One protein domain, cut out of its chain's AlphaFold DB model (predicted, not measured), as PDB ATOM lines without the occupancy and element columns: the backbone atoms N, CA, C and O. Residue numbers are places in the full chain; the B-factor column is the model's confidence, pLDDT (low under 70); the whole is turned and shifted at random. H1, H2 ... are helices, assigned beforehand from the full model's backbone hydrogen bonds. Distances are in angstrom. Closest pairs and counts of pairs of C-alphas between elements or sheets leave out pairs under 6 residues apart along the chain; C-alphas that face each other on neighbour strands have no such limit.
ATOM      1  N   PHE A 426    -117.729 -28.947 -11.453       36.62
ATOM      2  CA  PHE A 426    -117.540 -30.312 -11.949       36.62
ATOM      3  C   PHE A 426    -117.596 -31.292 -10.774       36.62
ATOM      4  O   PHE A 426    -116.837 -31.172  -9.808       36.62
ATOM      5  N   ALA A 427    -118.544 -32.230 -10.844       33.72
ATOM      6  CA  ALA A 427    -118.873 -33.148  -9.756       33.72
ATOM      7  C   ALA A 427    -117.761 -34.167  -9.451       33.72
ATOM      8  O   ALA A 427    -117.690 -34.654  -8.326       33.72
ATOM      9  N   ASP A 428    -116.838 -34.411 -10.382       37.59
ATOM     10  CA  ASP A 428    -115.804 -35.425 -10.223       37.59
ATOM     11  C   ASP A 428    -114.399 -34.819 -10.365       37.59
ATOM     12  O   ASP A 428    -114.048 -34.233 -11.384       37.59
ATOM     13  N   ALA A 429    -113.592 -35.008  -9.314       33.94
ATOM     14  CA  ALA A 429    -112.221 -34.528  -9.083       33.94
ATOM     15  C   ALA A 429    -112.076 -33.115  -8.470       33.94
ATOM     16  O   ALA A 429    -112.225 -32.092  -9.124       33.94
ATOM     17  N   LYS A 430    -111.686 -33.085  -7.179       40.56
ATOM     18  CA  LYS A 430    -111.048 -31.967  -6.445       40.56
ATOM     19  C   LYS A 430    -111.334 -30.560  -7.019       40.56
ATOM     20  O   LYS A 430    -110.479 -29.998  -7.692       40.56
ATOM     21  N   ARG A 431    -112.512 -30.004  -6.692       40.81
ATOM     22  CA  ARG A 431    -112.913 -28.573  -6.727       40.81
ATOM     23  C   ARG A 431    -111.941 -27.638  -7.479       40.81
ATOM     24  O   ARG A 431    -111.235 -26.857  -6.846       40.81
ATOM     25  N   LYS A 432    -111.915 -27.687  -8.812       42.78
ATOM     26  CA  LYS A 432    -111.282 -26.640  -9.627       42.78
ATOM     27  C   LYS A 432    -112.364 -25.672 -10.087       42.78
ATOM     28  O   LYS A 432    -113.294 -26.082 -10.768       42.78
ATOM     29  N   ARG A 433    -112.253 -24.409  -9.667       51.09
ATOM     30  CA  ARG A 433    -113.079 -23.302 -10.164       51.09
ATOM     31  C   ARG A 433    -112.412 -22.774 -11.432       51.09
ATOM     32  O   ARG A 433    -111.236 -22.420 -11.392       51.09
ATOM     33  N   GLY A 434    -113.135 -22.770 -12.542       50.16
ATOM     34  CA  GLY A 434    -112.703 -22.180 -13.805       50.16
ATOM     35  C   GLY A 434    -113.914 -21.600 -14.535       50.16
ATOM     36  O   GLY A 434    -115.031 -22.041 -14.253       50.16
ATOM     37  N   PRO A 435    -113.719 -20.594 -15.402       53.25
ATOM     38  CA  PRO A 435    -114.790 -20.101 -16.260       53.25
ATOM     39  C   PRO A 435    -115.255 -21.217 -17.206       53.25
ATOM     40  O   PRO A 435    -114.421 -21.973 -17.707       53.25
ATOM     41  N   ASP A 436    -116.562 -21.320 -17.453       60.09
ATOM     42  CA  ASP A 436    -117.093 -22.220 -18.483       60.09
ATOM     43  C   ASP A 436    -116.517 -21.832 -19.863       60.09
ATOM     44  O   ASP A 436    -116.466 -20.655 -20.246       60.09
ATOM     45  N   GLU A 437    -116.041 -22.815 -20.631       60.28
ATOM     46  CA  GLU A 437    -115.523 -22.576 -21.982       60.28
ATOM     47  C   GLU A 437    -116.625 -22.075 -22.928       60.28
ATOM     48  O   GLU A 437    -116.324 -21.326 -23.859       60.28
ATOM     49  N   THR A 438    -117.888 -22.403 -22.641       59.62
ATOM     50  CA  THR A 438    -119.049 -22.126 -23.495       59.62
ATOM     51  C   THR A 438    -119.791 -20.831 -23.167       59.62
ATOM     52  O   THR A 438    -120.410 -20.262 -24.062       59.62
ATOM     53  N   GLU A 439    -119.703 -20.316 -21.935       69.62
ATOM     54  CA  GLU A 439    -120.369 -19.060 -21.562       69.62
ATOM     55  C   GLU A 439    -119.521 -17.833 -21.912       69.62
ATOM     56  O   GLU A 439    -118.299 -17.814 -21.723       69.62
ATOM     57  N   GLU A 440    -120.171 -16.785 -22.411       78.31
ATOM     58  CA  GLU A 440    -119.542 -15.480 -22.600       78.31
ATOM     59  C   GLU A 440    -119.451 -14.744 -21.262       78.31
ATOM     60  O   GLU A 440    -120.416 -14.680 -20.500       78.31
ATOM     61  N   LEU A 441    -118.275 -14.181 -20.975       81.69
ATOM     62  CA  LEU A 441    -118.089 -13.341 -19.802       81.69
ATOM     63  C   LEU A 441    -118.727 -11.973 -20.039       81.69
ATOM     64  O   LEU A 441    -118.765 -11.481 -21.170       81.69
ATOM     65  N   THR A 442    -119.152 -11.324 -18.957       83.88
ATOM     66  CA  THR A 442    -119.485  -9.895 -19.003       83.88
ATOM     67  C   THR A 442    -118.231  -9.106 -19.385       83.88
ATOM     68  O   THR A 442    -117.165  -9.349 -18.826       83.88
ATOM     69  N   VAL A 443    -118.342  -8.176 -20.333       86.31
ATOM     70  CA  VAL A 443    -117.216  -7.375 -20.842       86.31
ATOM     71  C   VAL A 443    -117.480  -5.880 -20.655       86.31
ATOM     72  O   VAL A 443    -118.645  -5.483 -20.579       86.31
ATOM     73  N   PRO A 444    -116.431  -5.038 -20.613       88.50
ATOM     74  CA  PRO A 444    -116.586  -3.588 -20.597       88.50
ATOM     75  C   PRO A 444    -117.394  -3.066 -21.789       88.50
ATOM     76  O   PRO A 444    -117.324  -3.609 -22.893       88.50
ATOM     77  N   SER A 445    -118.097  -1.951 -21.582       86.94
ATOM     78  CA  SER A 445    -118.992  -1.330 -22.570       86.94
ATOM     79  C   SER A 445    -118.338  -1.103 -23.941       86.94
ATOM     80  O   SER A 445    -118.928  -1.440 -24.963       86.94
ATOM     81  N   TRP A 446    -117.088  -0.633 -23.976       88.12
ATOM     82  CA  TRP A 446    -116.358  -0.350 -25.221       88.12
ATOM     83  C   TRP A 446    -116.039  -1.591 -26.071       88.12
ATOM     84  O   TRP A 446    -115.668  -1.459 -27.240       88.12
ATOM     85  N   VAL A 447    -116.148  -2.803 -25.511       89.81
ATOM     86  CA  VAL A 447    -115.943  -4.058 -26.254       89.81
ATOM     87  C   VAL A 447    -117.110  -4.325 -27.204       89.81
ATOM     88  O   VAL A 447    -116.916  -4.949 -28.249       89.81
ATOM     89  N   ALA A 448    -118.306  -3.809 -26.899       87.19
ATOM     90  CA  ALA A 448    -119.484  -3.933 -27.759       87.19
ATOM     91  C   ALA A 448    -119.250  -3.344 -29.161       87.19
ATOM     92  O   ALA A 448    -119.808  -3.843 -30.141       87.19
ATOM     93  N   ASP A 449    -118.363  -2.355 -29.252       85.00
ATOM     94  CA  ASP A 449    -118.044  -1.613 -30.468       85.00
ATOM     95  C   ASP A 449    -116.980  -2.280 -31.353       85.00
ATOM     96  O   ASP A 449    -116.678  -1.789 -32.441       85.00
ATOM     97  N   LEU A 450    -116.374  -3.376 -30.891       86.75
ATOM     98  CA  LEU A 450    -115.360  -4.112 -31.645       86.75
ATOM     99  C   LEU A 450    -115.986  -5.109 -32.630       86.75
ATOM    100  O   LEU A 450    -117.098  -5.602 -32.431       86.75
ATOM    101  N   ASP A 451    -115.218  -5.484 -33.652       87.06
ATOM    102  CA  ASP A 451    -115.575  -6.588 -34.548       87.06
ATOM    103  C   ASP A 451    -115.503  -7.946 -33.822       87.06
ATOM    104  O   ASP A 451    -114.716  -8.127 -32.884       87.06
ATOM    105  N   ASP A 452    -116.255  -8.937 -34.309       87.44
ATOM    106  CA  ASP A 452    -116.361 -10.274 -33.701       87.44
ATOM    107  C   ASP A 452    -115.013 -10.967 -33.412       87.44
ATOM    108  O   ASP A 452    -114.863 -11.533 -32.324       87.44
ATOM    109  N   PRO A 453    -113.982 -10.900 -34.284       87.06
ATOM    110  CA  PRO A 453    -112.681 -11.495 -33.977       87.06
ATOM    111  C   PRO A 453    -112.009 -10.876 -32.741       87.06
ATOM    112  O   PRO A 453    -111.416 -11.597 -31.938       87.06
ATOM    113  N   TYR A 454    -112.128  -9.558 -32.552       85.69
ATOM    114  CA  TYR A 454    -111.566  -8.860 -31.390       85.69
ATOM    115  C   TYR A 454    -112.372  -9.150 -30.130       85.69
ATOM    116  O   TYR A 454    -111.780  -9.363 -29.075       85.69
ATOM    117  N   LYS A 455    -113.705  -9.225 -30.237       89.62
ATOM    118  CA  LYS A 455    -114.573  -9.657 -29.131       89.62
ATOM    119  C   LYS A 455    -114.203 -11.061 -28.658       89.62
ATOM    120  O   LYS A 455    -113.994 -11.271 -27.466       89.62
ATOM    121  N   SER A 456    -114.029 -12.002 -29.588       88.44
ATOM    122  CA  SER A 456    -113.580 -13.362 -29.276       88.44
ATOM    123  C   SER A 456    -112.181 -13.374 -28.648       88.44
ATOM    124  O   SER A 456    -111.957 -14.064 -27.655       88.44
ATOM    125  N   GLY A 457    -111.236 -12.601 -29.194       89.75
ATOM    126  CA  GLY A 457    -109.888 -12.470 -28.628       89.75
ATOM    127  C   GLY A 457    -109.901 -11.902 -27.205       89.75
ATOM    128  O   GLY A 457    -109.222 -12.426 -26.320       89.75
ATOM    129  N   PHE A 458    -110.732 -10.887 -26.957       91.25
ATOM    130  CA  PHE A 458    -110.952 -10.313 -25.632       91.25
ATOM    131  C   PHE A 458    -111.507 -11.360 -24.657       91.25
ATOM    132  O   PHE A 458    -110.934 -11.557 -23.589       91.25
ATOM    133  N   GLN A 459    -112.564 -12.085 -25.041       89.81
ATOM    134  CA  GLN A 459    -113.170 -13.152 -24.230       89.81
ATOM    135  C   GLN A 459    -112.149 -14.232 -23.845       89.81
ATOM    136  O   GLN A 459    -112.065 -14.636 -22.685       89.81
ATOM    137  N   GLN A 460    -111.320 -14.676 -24.795       89.12
ATOM    138  CA  GLN A 460    -110.274 -15.669 -24.532       89.12
ATOM    139  C   GLN A 460    -109.225 -15.156 -23.534       89.12
ATOM    140  O   GLN A 460    -108.855 -15.877 -22.602       89.12
ATOM    141  N   ARG A 461    -108.773 -13.905 -23.683       90.50
ATOM    142  CA  ARG A 461    -107.816 -13.285 -22.750       90.50
ATOM    143  C   ARG A 461    -108.412 -13.068 -21.363       90.50
ATOM    144  O   ARG A 461    -107.743 -13.376 -20.380       90.50
ATOM    145  N   ALA A 462    -109.669 -12.634 -21.278       89.50
ATOM    146  CA  ALA A 462    -110.420 -12.529 -20.030       89.50
ATOM    147  C   ALA A 462    -110.461 -13.872 -19.286       89.50
ATOM    148  O   ALA A 462    -110.001 -13.958 -18.145       89.50
ATOM    149  N   LYS A 463    -110.886 -14.951 -19.960       86.12
ATOM    150  CA  LYS A 463    -110.911 -16.310 -19.388       86.12
ATOM    151  C   LYS A 463    -109.531 -16.754 -18.890       86.12
ATOM    152  O   LYS A 463    -109.406 -17.254 -17.769       86.12
ATOM    153  N   LEU A 464    -108.481 -16.535 -19.687       87.50
ATOM    154  CA  LEU A 464    -107.110 -16.895 -19.317       87.50
ATOM    155  C   LEU A 464    -106.589 -16.077 -18.124       87.50
ATOM    156  O   LEU A 464    -105.941 -16.632 -17.233       87.50
ATOM    157  N   SER A 465    -106.864 -14.773 -18.095       87.81
ATOM    158  CA  SER A 465    -106.461 -13.873 -17.012       87.81
ATOM    159  C   SER A 465    -107.115 -14.273 -15.686       87.81
ATOM    160  O   SER A 465    -106.429 -14.422 -14.673       87.81
ATOM    161  N   ILE A 466    -108.416 -14.578 -15.708       81.50
ATOM    162  CA  ILE A 466    -109.153 -15.101 -14.552       81.50
ATOM    163  C   ILE A 466    -108.548 -16.425 -14.072       81.50
ATOM    164  O   ILE A 466    -108.288 -16.590 -12.881       81.50
ATOM    165  N   TYR A 467    -108.263 -17.361 -14.982       80.25
ATOM    166  CA  TYR A 467    -107.638 -18.640 -14.628       80.25
ATOM    167  C   TYR A 467    -106.279 -18.455 -13.931       80.25
ATOM    168  O   TYR A 467    -106.015 -19.087 -12.903       80.25
ATOM    169  N   LYS A 468    -105.429 -17.550 -14.438       82.69
ATOM    170  CA  LYS A 468    -104.151 -17.190 -13.799       82.69
ATOM    171  C   LYS A 468    -104.363 -16.580 -12.409       82.69
ATOM    172  O   LYS A 468    -103.679 -16.977 -11.464       82.69
ATOM    173  N   ALA A 469    -105.322 -15.664 -12.269       78.12
ATOM    174  CA  ALA A 469    -105.657 -15.042 -10.991       78.12
ATOM    175  C   ALA A 469    -106.142 -16.080  -9.963       78.12
ATOM    176  O   ALA A 469    -105.662 -16.077  -8.831       78.12
ATOM    177  N   PHE A 470    -106.980 -17.043 -10.363       71.69
ATOM    178  CA  PHE A 470    -107.389 -18.157  -9.500       71.69
ATOM    179  C   PHE A 470    -106.223 -19.037  -9.072       71.69
ATOM    180  O   PHE A 470    -106.148 -19.418  -7.908       71.69
ATOM    181  N   GLN A 471    -105.304 -19.375  -9.980       69.44
ATOM    182  CA  GLN A 471    -104.118 -20.140  -9.595       69.44
ATOM    183  C   GLN A 471    -103.277 -19.385  -8.563       69.44
ATOM    184  O   GLN A 471    -102.793 -20.003  -7.617       69.44
ATOM    185  N   LYS A 472    -103.131 -18.064  -8.716       68.94
ATOM    186  CA  LYS A 472    -102.417 -17.205  -7.764       68.94
ATOM    187  C   LYS A 472    -103.151 -17.116  -6.422       68.94
ATOM    188  O   LYS A 472    -102.515 -17.313  -5.393       68.94
ATOM    189  N   GLU A 473    -104.470 -16.920  -6.407       61.69
ATOM    190  CA  GLU A 473    -105.261 -16.937  -5.168       61.69
ATOM    191  C   GLU A 473    -105.234 -18.306  -4.483       61.69
ATOM    192  O   GLU A 473    -104.974 -18.365  -3.291       61.69
ATOM    193  N   HIS A 474    -105.392 -19.418  -5.206       46.91
ATOM    194  CA  HIS A 474    -105.269 -20.767  -4.639       46.91
ATOM    195  C   HIS A 474    -103.873 -21.058  -4.061       46.91
ATOM    196  O   HIS A 474    -103.725 -21.961  -3.237       46.91
ATOM    197  N   LEU A 475    -102.848 -20.315  -4.492       40.94
ATOM    198  CA  LEU A 475    -101.486 -20.381  -3.959       40.94
ATOM    199  C   LEU A 475    -101.260 -19.474  -2.740       40.94
ATOM    200  O   LEU A 475    -100.374 -19.774  -1.940       40.94
ATOM    201  N   VAL A 476    -102.018 -18.381  -2.603       41.88
ATOM    202  CA  VAL A 476    -101.873 -17.373  -1.532       41.88
ATOM    203  C   VAL A 476    -102.876 -17.600  -0.395       41.88
ATOM    204  O   VAL A 476    -102.550 -17.412   0.775       41.88
ATOM    205  N   GLU A 477    -104.074 -18.075  -0.716       40.38
ATOM    206  CA  GLU A 477    -105.159 -18.326   0.214       40.38
ATOM    207  C   GLU A 477    -105.724 -19.730  -0.011       40.38
ATOM    208  O   GLU A 477    -106.430 -20.022  -0.977       40.38
TER     209      GLU A 477
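AT A GLANCE: This is residues 426 to 477 of the 580 residues of an uncharacterized protein of Phialophora americana (UniProt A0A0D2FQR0). Picture one long, unbent helix, H2, with a winding stretch, residues 426 to 444, that travels loosely to one side of it toward the end where H2 begins. There the short helix H1 and a tight link turn the chain, and H2, 36.0 A from first to last C-alpha, then runs back along nearly the whole length of the printed part. You have 52 residues printed here, with two named helices, H1 then H2, and no named strand; the class is all helix. The whole is loose, with a radius of gyration of the C-alphas of 13.5 A, and elongated, spanning 39 by 25 by 15 A.

HOW THE PARTS SIT: Start at Phe 426 and read through residues 426 to 444, which hold no named element; their C-alphas lie 5 to 21 A from the mean of all C-alphas. Next comes H1, residues 445 to 449, and after two residues H2, residues 452 to 476. H1 and H2 are close but not clearly touching, with 2 pairs of C-alphas within 8 A. Look for their closest C-alphas at Val 447 and Lys 455, 6.4 A apart. In H2 every O i to N i+4 pair is within hydrogen-bond range; in H1 0 of 1 is, while 2 of 2 O i to N i+3 pairs are.

IN THESE COORDINATES: Find C-alpha 445 at (-118.992, -1.330, -22.570), where H1 begins; it ends at Asp 449. Then find C-alpha 452 at (-116.361, -10.274, -33.701); from there H2 runs 36.0 A to C-alpha 476 at (-101.873, -17.373, -1.532).

THE WHOLE: The two C-alphas farthest apart are those of Ala 429 and Asp 449, at 39.7 A. The printed part has no cut. The mean pLDDT of the printed part is 71.2, and it is under 70 at residues 426 to 439 and 471 to 477, of which 471 to 476 belong to H2.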